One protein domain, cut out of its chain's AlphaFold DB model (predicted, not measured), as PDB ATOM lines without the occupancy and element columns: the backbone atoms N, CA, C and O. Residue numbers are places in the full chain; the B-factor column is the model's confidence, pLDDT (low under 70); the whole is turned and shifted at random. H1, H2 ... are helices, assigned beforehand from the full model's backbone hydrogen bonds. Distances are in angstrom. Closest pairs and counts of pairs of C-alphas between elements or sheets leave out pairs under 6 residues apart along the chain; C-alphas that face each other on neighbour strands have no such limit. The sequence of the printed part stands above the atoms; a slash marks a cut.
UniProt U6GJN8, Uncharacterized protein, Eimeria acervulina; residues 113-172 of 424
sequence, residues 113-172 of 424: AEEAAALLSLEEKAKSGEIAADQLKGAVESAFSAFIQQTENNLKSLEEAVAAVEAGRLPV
ATOM      1  N   ALA A 113     -30.944 -10.793 -53.907       54.88
ATOM      2  CA  ALA A 113     -31.196 -10.974 -55.340       54.88
ATOM      3  C   ALA A 113     -32.687 -11.000 -55.720       54.88
ATOM      4  O   ALA A 113     -33.070 -10.351 -56.694       54.88
ATOM      5  N   GLU A 114     -33.547 -11.697 -54.970       54.59
ATOM      6  CA  GLU A 114     -34.987 -11.767 -55.283       54.59
ATOM      7  C   GLU A 114     -35.697 -10.438 -54.963       54.59
ATOM      8  O   GLU A 114     -36.499  -9.936 -55.759       54.59
ATOM      9  N   GLU A 115     -35.325  -9.793 -53.849       57.16
ATOM     10  CA  GLU A 115     -35.792  -8.442 -53.521       57.16
ATOM     11  C   GLU A 115     -35.242  -7.396 -54.507       57.16
ATOM     12  O   GLU A 115     -35.990  -6.513 -54.946       57.16
ATOM     13  N   ALA A 116     -33.974  -7.507 -54.928       63.25
ATOM     14  CA  ALA A 116     -33.410  -6.632 -55.956       63.25
ATOM     15  C   ALA A 116     -34.064  -6.850 -57.322       63.25
ATOM     16  O   ALA A 116     -34.305  -5.868 -58.018       63.25
ATOM     17  N   ALA A 117     -34.404  -8.085 -57.700       72.75
ATOM     18  CA  ALA A 117     -35.086  -8.381 -58.959       72.75
ATOM     19  C   ALA A 117     -36.507  -7.800 -58.984       72.75
ATOM     20  O   ALA A 117     -36.913  -7.193 -59.979       72.75
ATOM     21  N   ALA A 118     -37.249  -7.905 -57.877       67.69
ATOM     22  CA  ALA A 118     -38.571  -7.296 -57.753       67.69
ATOM     23  C   ALA A 118     -38.502  -5.759 -57.811       67.69
ATOM     24  O   ALA A 118     -39.323  -5.124 -58.481       67.69
ATOM     25  N   LEU A 119     -37.501  -5.154 -57.162       62.44
ATOM     26  CA  LEU A 119     -37.276  -3.708 -57.205       62.44
ATOM     27  C   LEU A 119     -36.794  -3.230 -58.580       62.44
ATOM     28  O   LEU A 119     -37.267  -2.195 -59.044       62.44
ATOM     29  N   LEU A 120     -35.928  -3.988 -59.253       72.38
ATOM     30  CA  LEU A 120     -35.473  -3.708 -60.617       72.38
ATOM     31  C   LEU A 120     -36.622  -3.804 -61.617       72.38
ATOM     32  O   LEU A 120     -36.755  -2.918 -62.452       72.38
ATOM     33  N   SER A 121     -37.493  -4.809 -61.498       76.75
ATOM     34  CA  SER A 121     -38.683  -4.925 -62.350       76.75
ATOM     35  C   SER A 121     -39.632  -3.741 -62.150       76.75
ATOM     36  O   SER A 121     -40.187  -3.202 -63.109       76.75
ATOM     37  N   LEU A 122     -39.795  -3.284 -60.908       69.81
ATOM     38  CA  LEU A 122     -40.630  -2.127 -60.600       69.81
ATOM     39  C   LEU A 122     -39.990  -0.812 -61.079       69.81
ATOM     40  O   LEU A 122     -40.691   0.083 -61.550       69.81
ATOM     41  N   GLU A 123     -38.662  -0.707 -61.003       74.25
ATOM     42  CA  GLU A 123     -37.887   0.414 -61.537       74.25
ATOM     43  C   GLU A 123     -37.926   0.448 -63.071       74.25
ATOM     44  O   GLU A 123     -38.075   1.518 -63.659       74.25
ATOM     45  N   GLU A 124     -37.834  -0.704 -63.728       82.12
ATOM     46  CA  GLU A 124     -37.923  -0.838 -65.179       82.12
ATOM     47  C   GLU A 124     -39.318  -0.454 -65.679       82.12
ATOM     48  O   GLU A 124     -39.426   0.365 -66.591       82.12
ATOM     49  N   LYS A 125     -40.381  -0.912 -65.005       82.12
ATOM     50  CA  LYS A 125     -41.771  -0.508 -65.289       82.12
ATOM     51  C   LYS A 125     -42.049   0.971 -65.019       82.12
ATOM     52  O   LYS A 125     -42.877   1.594 -65.684       82.12
ATOM     53  N   ALA A 126     -41.354   1.560 -64.045       75.44
ATOM     54  CA  ALA A 126     -41.408   3.000 -63.808       75.44
ATOM     55  C   ALA A 126     -40.660   3.782 -64.901       75.44
ATOM     56  O   ALA A 126     -41.124   4.837 -65.335       75.44
ATOM     57  N   LYS A 127     -39.513   3.274 -65.372       81.44
ATOM     58  CA  LYS A 127     -38.713   3.884 -66.448       81.44
ATOM     59  C   LYS A 127     -39.370   3.752 -67.819       81.44
ATOM     60  O   LYS A 127     -39.245   4.675 -68.620       81.44
ATOM     61  N   SER A 128     -40.071   2.649 -68.078       89.00
ATOM     62  CA  SER A 128     -40.821   2.427 -69.317       89.00
ATOM     63  C   SER A 128     -42.074   3.303 -69.416       89.00
ATOM     64  O   SER A 128     -42.659   3.416 -70.488       89.00
ATOM     65  N   GLY A 129     -42.482   3.951 -68.315       86.38
ATOM     66  CA  GLY A 129     -43.713   4.737 -68.245       86.38
ATOM     67  C   GLY A 129     -44.981   3.879 -68.220       86.38
ATOM     68  O   GLY A 129     -46.078   4.428 -68.292       86.38
ATOM     69  N   GLU A 130     -44.840   2.555 -68.099       88.06
ATOM     70  CA  GLU A 130     -45.957   1.611 -67.993       88.06
ATOM     71  C   GLU A 130     -46.753   1.836 -66.700       88.06
ATOM     72  O   GLU A 130     -47.972   1.674 -66.672       88.06
ATOM     73  N   ILE A 131     -46.075   2.285 -65.639       81.56
ATOM     74  CA  ILE A 131     -46.705   2.695 -64.386       81.56
ATOM     75  C   ILE A 131     -46.598   4.215 -64.264       81.56
ATOM     76  O   ILE A 131     -45.507   4.768 -64.110       81.56
ATOM     77  N   ALA A 132     -47.744   4.902 -64.292       86.19
ATOM     78  CA  ALA A 132     -47.794   6.334 -64.014       86.19
ATOM     79  C   ALA A 132     -47.204   6.625 -62.620       86.19
ATOM     80  O   ALA A 132     -47.401   5.845 -61.687       86.19
ATOM     81  N   ALA A 133     -46.520   7.760 -62.445       77.44
ATOM     82  CA  ALA A 133     -45.890   8.120 -61.166       77.44
ATOM     83  C   ALA A 133     -46.872   8.061 -59.975       77.44
ATOM     84  O   ALA A 133     -46.504   7.636 -58.877       77.44
ATOM     85  N   ASP A 134     -48.142   8.390 -60.221       80.94
ATOM     86  CA  ASP A 134     -49.221   8.327 -59.233       80.94
ATOM     87  C   ASP A 134     -49.605   6.884 -58.850       80.94
ATOM     88  O   ASP A 134     -50.002   6.618 -57.714       80.94
ATOM     89  N   GLN A 135     -49.442   5.928 -59.771       84.94
ATOM     90  CA  GLN A 135     -49.679   4.496 -59.545       84.94
ATOM     91  C   GLN A 135     -48.471   3.796 -58.914       84.94
ATOM     92  O   GLN A 135     -48.655   2.841 -58.158       84.94
ATOM     93  N   LEU A 136     -47.250   4.287 -59.159       79.44
ATOM     94  CA  LEU A 136     -46.023   3.717 -58.599       79.44
ATOM     95  C   LEU A 136     -46.055   3.733 -57.071       79.44
ATOM     96  O   LEU A 136     -45.729   2.736 -56.430       79.44
ATOM     97  N   LYS A 137     -46.520   4.838 -56.481       79.75
ATOM     98  CA  LYS A 137     -46.687   4.944 -55.029       79.75
ATOM     99  C   LYS A 137     -47.637   3.870 -54.491       79.75
ATOM    100  O   LYS A 137     -47.297   3.192 -53.528       79.75
ATOM    101  N   GLY A 138     -48.793   3.688 -55.133       83.81
ATOM    102  CA  GLY A 138     -49.763   2.662 -54.742       83.81
ATOM    103  C   GLY A 138     -49.214   1.242 -54.898       83.81
ATOM    104  O   GLY A 138     -49.411   0.408 -54.016       83.81
ATOM    105  N   ALA A 139     -48.468   0.977 -55.974       79.44
ATOM    106  CA  ALA A 139     -47.828  -0.314 -56.216       79.44
ATOM    107  C   ALA A 139     -46.752  -0.630 -55.164       79.44
ATOM    108  O   ALA A 139     -46.750  -1.724 -54.602       79.44
ATOM    109  N   VAL A 140     -45.895   0.342 -54.834       77.75
ATOM    110  CA  VAL A 140     -44.865   0.219 -53.788       77.75
ATOM    111  C   VAL A 140     -45.496   0.030 -52.406       77.75
ATOM    112  O   VAL A 140     -45.080  -0.849 -51.654       77.75
ATOM    113  N   GLU A 141     -46.531   0.806 -52.068       79.88
ATOM    114  CA  GLU A 141     -47.266   0.659 -50.804       79.88
ATOM    115  C   GLU A 141     -47.950  -0.707 -50.687       79.88
ATOM    116  O   GLU A 141     -47.920  -1.319 -49.614       79.88
ATOM    117  N   SER A 142     -48.522  -1.209 -51.783       82.94
ATOM    118  CA  SER A 142     -49.149  -2.528 -51.839       82.94
ATOM    119  C   SER A 142     -48.125  -3.656 -51.703       82.94
ATOM    120  O   SER A 142     -48.306  -4.537 -50.864       82.94
ATOM    121  N   ALA A 143     -47.031  -3.617 -52.473       77.44
ATOM    122  CA  ALA A 143     -45.974  -4.629 -52.429       77.44
ATOM    123  C   ALA A 143     -45.315  -4.695 -51.044       77.44
ATOM    124  O   ALA A 143     -45.155  -5.769 -50.469       77.44
ATOM    125  N   PHE A 144     -45.024  -3.538 -50.449       78.31
ATOM    126  CA  PHE A 144     -44.457  -3.480 -49.108       78.31
ATOM    127  C   PHE A 144     -45.439  -3.948 -48.026       78.31
ATOM    128  O   PHE A 144     -45.047  -4.624 -47.073       78.31
ATOM    129  N   SER A 145     -46.728  -3.625 -48.163       80.56
ATOM    130  CA  SER A 145     -47.758  -4.134 -47.249       80.56
ATOM    131  C   SER A 145     -47.882  -5.655 -47.336       80.56
ATOM    132  O   SER A 145     -47.985  -6.304 -46.294       80.56
ATOM    133  N   ALA A 146     -47.807  -6.220 -48.546       81.94
ATOM    134  CA  ALA A 146     -47.790  -7.662 -48.766       81.94
ATOM    135  C   ALA A 146     -46.550  -8.314 -48.132       81.94
ATOM    136  O   ALA A 146     -46.695  -9.293 -47.402       81.94
ATOM    137  N   PHE A 147     -45.365  -7.720 -48.302       78.69
ATOM    138  CA  PHE A 147     -44.130  -8.183 -47.663       78.69
ATOM    139  C   PHE A 147     -44.229  -8.192 -46.129       78.69
ATOM    140  O   PHE A 147     -43.879  -9.182 -45.479       78.69
ATOM    141  N   ILE A 148     -44.757  -7.118 -45.524       79.88
ATOM    142  CA  ILE A 148     -44.995  -7.080 -44.073       79.88
ATOM    143  C   ILE A 148     -45.965  -8.188 -43.660       79.88
ATOM    144  O   ILE A 148     -45.708  -8.874 -42.674       79.88
ATOM    145  N   GLN A 149     -47.060  -8.382 -44.395       81.62
ATOM    146  CA  GLN A 149     -48.038  -9.431 -44.096       81.62
ATOM    147  C   GLN A 149     -47.426 -10.830 -44.185       81.62
ATOM    148  O   GLN A 149     -47.644 -11.648 -43.292       81.62
ATOM    149  N   GLN A 150     -46.631 -11.094 -45.219       81.00
ATOM    150  CA  GLN A 150     -45.911 -12.352 -45.393       81.00
ATOM    151  C   GLN A 150     -44.933 -12.587 -44.237       81.00
ATOM    152  O   GLN A 150     -44.946 -13.651 -43.624       81.00
ATOM    153  N   THR A 151     -44.159 -11.566 -43.866       71.94
ATOM    154  CA  THR A 151     -43.226 -11.630 -42.733       71.94
ATOM    155  C   THR A 151     -43.960 -11.885 -41.414       71.94
ATOM    156  O   THR A 151     -43.524 -12.700 -40.603       71.94
ATOM    157  N   GLU A 152     -45.104 -11.230 -41.192       79.56
ATOM    158  CA  GLU A 152     -45.949 -11.450 -40.013       79.56
ATOM    159  C   GLU A 152     -46.540 -12.864 -39.973       79.56
ATOM    160  O   GLU A 152     -46.620 -13.461 -38.899       79.56
ATOM    161  N   ASN A 153     -46.935 -13.417 -41.121       81.62
ATOM    162  CA  ASN A 153     -47.431 -14.788 -41.217       81.62
ATOM    163  C   ASN A 153     -46.315 -15.808 -40.950       81.62
ATOM    164  O   ASN A 153     -46.526 -16.745 -40.178       81.62
ATOM    165  N   ASN A 154     -45.116 -15.585 -41.493       75.31
ATOM    166  CA  ASN A 154     -43.946 -16.426 -41.236       75.31
ATOM    167  C   ASN A 154     -43.567 -16.412 -39.749       75.31
ATOM    168  O   ASN A 154     -43.322 -17.461 -39.157       75.31
ATOM    169  N   LEU A 155     -43.600 -15.237 -39.112       73.56
ATOM    170  CA  LEU A 155     -43.371 -15.090 -37.673       73.56
ATOM    171  C   LEU A 155     -44.401 -15.845 -36.828       73.56
ATOM    172  O   LEU A 155     -44.018 -16.509 -35.868       73.56
ATOM    173  N   LYS A 156     -45.690 -15.777 -37.185       81.88
ATOM    174  CA  LYS A 156     -46.740 -16.550 -36.500       81.88
ATOM    175  C   LYS A 156     -46.531 -18.050 -36.659       81.88
ATOM    176  O   LYS A 156     -46.624 -18.774 -35.676       81.88
ATOM    177  N   SER A 157     -46.203 -18.504 -37.867       75.94
ATOM    178  CA  SER A 157     -45.915 -19.916 -38.132       75.94
ATOM    179  C   SER A 157     -44.723 -20.413 -37.305       75.94
ATOM    180  O   SER A 157     -44.764 -21.500 -36.733       75.94
ATOM    181  N   LEU A 158     -43.690 -19.580 -37.154       71.44
ATOM    182  CA  LEU A 158     -42.535 -19.880 -36.312       71.44
ATOM    183  C   LEU A 158     -42.900 -19.895 -34.818       71.44
ATOM    184  O   LEU A 158     -42.447 -20.774 -34.087       71.44
ATOM    185  N   GLU A 159     -43.759 -18.981 -34.354       78.12
ATOM    186  CA  GLU A 159     -44.277 -19.002 -32.980       78.12
ATOM    187  C   GLU A 159     -45.102 -20.269 -32.692       78.12
ATOM    188  O   GLU A 159     -44.941 -20.877 -31.631       78.12
ATOM    189  N   GLU A 160     -45.947 -20.694 -33.632       82.38
ATOM    190  CA  GLU A 160     -46.725 -21.933 -33.536       82.38
ATOM    191  C   GLU A 160     -45.824 -23.172 -33.522       82.38
ATOM    192  O   GLU A 160     -46.019 -24.059 -32.685       82.38
ATOM    193  N   ALA A 161     -44.797 -23.215 -34.377       73.94
ATOM    194  CA  ALA A 161     -43.812 -24.293 -34.393       73.94
ATOM    195  C   ALA A 161     -43.055 -24.383 -33.055       73.94
ATOM    196  O   ALA A 161     -42.956 -25.461 -32.468       73.94
ATOM    197  N   VAL A 162     -42.603 -23.248 -32.508       74.06
ATOM    198  CA  VAL A 162     -41.951 -23.194 -31.186       74.06
ATOM    199  C   VAL A 162     -42.909 -23.638 -30.075       74.06
ATOM    200  O   VAL A 162     -42.508 -24.377 -29.173       74.06
ATOM    201  N   ALA A 163     -44.184 -23.240 -30.135       80.38
ATOM    202  CA  ALA A 163     -45.194 -23.667 -29.169       80.38
ATOM    203  C   ALA A 163     -45.475 -25.181 -29.241       80.38
ATOM    204  O   ALA A 163     -45.652 -25.821 -28.201       80.38
ATOM    205  N   ALA A 164     -45.480 -25.769 -30.443       76.50
ATOM    206  CA  ALA A 164     -45.620 -27.212 -30.639       76.50
ATOM    207  C   ALA A 164     -44.432 -27.977 -30.033       76.50
ATOM    208  O   ALA A 164     -44.641 -28.913 -29.250       76.50
ATOM    209  N   VAL A 165     -43.205 -27.512 -30.295       72.25
ATOM    210  CA  VAL A 165     -41.978 -28.074 -29.708       72.25
ATOM    211  C   VAL A 165     -42.002 -27.972 -28.177       72.25
ATOM    212  O   VAL A 165     -41.711 -28.960 -27.498       72.25
ATOM    213  N   GLU A 166     -42.435 -26.842 -27.593       71.50
ATOM    214  CA  GLU A 166     -42.584 -26.707 -26.128       71.50
ATOM    215  C   GLU A 166     -43.627 -27.687 -25.560       71.50
ATOM    216  O   GLU A 166     -43.453 -28.223 -24.459       71.50
ATOM    217  N   ALA A 167     -44.694 -27.965 -26.312       85.06
ATOM    218  CA  ALA A 167     -45.700 -28.958 -25.943       85.06
ATOM    219  C   ALA A 167     -45.193 -30.411 -26.053       85.06
ATOM    220  O   ALA A 167     -45.935 -31.341 -25.730       85.06
ATOM    221  N   GLY A 168     -43.945 -30.624 -26.491       81.44
ATOM    222  CA  GLY A 168     -43.389 -31.948 -26.758       81.44
ATOM    223  C   GLY A 168     -44.035 -32.628 -27.966       81.44
ATOM    224  O   GLY A 168     -43.924 -33.846 -28.112       81.44
ATOM    225  N   ARG A 169     -44.734 -31.861 -28.812       73.44
ATOM    226  CA  ARG A 169     -45.194 -32.306 -30.125       73.44
ATOM    227  C   ARG A 169     -44.141 -31.874 -31.131       73.44
ATOM    228  O   ARG A 169     -44.035 -30.695 -31.443       73.44
ATOM    229  N   LEU A 170     -43.375 -32.835 -31.637       63.53
ATOM    230  CA  LEU A 170     -42.583 -32.593 -32.835       63.53
ATOM    231  C   LEU A 170     -43.557 -32.137 -33.934       63.53
ATOM    232  O   LEU A 170     -44.564 -32.825 -34.148       63.53
ATOM    233  N   PRO A 171     -43.338 -30.967 -34.555       56.66
ATOM    234  CA  PRO A 171     -44.168 -30.534 -35.663       56.66
ATOM    235  C   PRO A 171     -44.050 -31.593 -36.764       56.66
ATOM    236  O   PRO A 171     -42.963 -31.875 -37.254       56.66
ATOM    237  N   VAL A 172     -45.170 -32.244 -37.081       56.19
ATOM    238  CA  VAL A 172     -45.236 -33.286 -38.124       56.19
ATOM    239  C   VAL A 172     -45.093 -32.661 -39.515       56.19
ATOM    240  O   VAL A 172     -44.687 -33.332 -40.455       56.19
TER     241      VAL A 172
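What this domain is: This is residues 113 to 172 of the 424 residues of an uncharacterized protein of Eimeria acervulina (UniProt U6GJN8). A long, unbent helix, H2, makes the length of a rod, and a shorter helix, H1, runs back beside its first part, the two forming a narrow, lopsided V that closes at their link. After H2, residues 167 to 172 make a short unnamed tail at the far end. The printed part has 60 residues with two named helices, H1 then H2, and no named strand; the class is all helix. It is extended, with a radius of gyration of the C-alphas of 18.0 A and spans of 55 by 22 by 13 A.

Where its parts are: Find C-alpha 113 at (-31.196, -10.974, -55.340); there H1 begins, residues 113 to 127, and it runs 20.0 A from first to last C-alpha. Go on through residues 128 to 132 to C-alpha 133 at (-45.890, 8.120, -61.166), where H2 begins. H2, residues 133 to 166, runs 49.5 A to C-alpha 166 at (-42.584, -26.707, -26.128).

How they stand to each other: Look first at Ala 126 and Leu 136: their C-alphas, the closest of H1 and H2, are 7.0 A apart. The two helices are close but not clearly touching, with 2 pairs of C-alphas within 8 A. They run opposite ways at a shallow tilt of 17 degrees, their centres 19.0 A apart. Further along, residues 144 to 159 of H2 stand free. In H1 every backbone O i to N i+4 pair is within hydrogen-bond range; in H2, 28 of 30 are.

The domain as a whole: The two C-alphas farthest apart are those of Gly 129 and Gly 168, at 55.4 A. The printed part has no cut, and the link from H1 to H2 is tight. Mean pLDDT of the printed part is 76.0; look for values under 70 at residues 113 to 116, 118 to 119, 122 and 170 to 172.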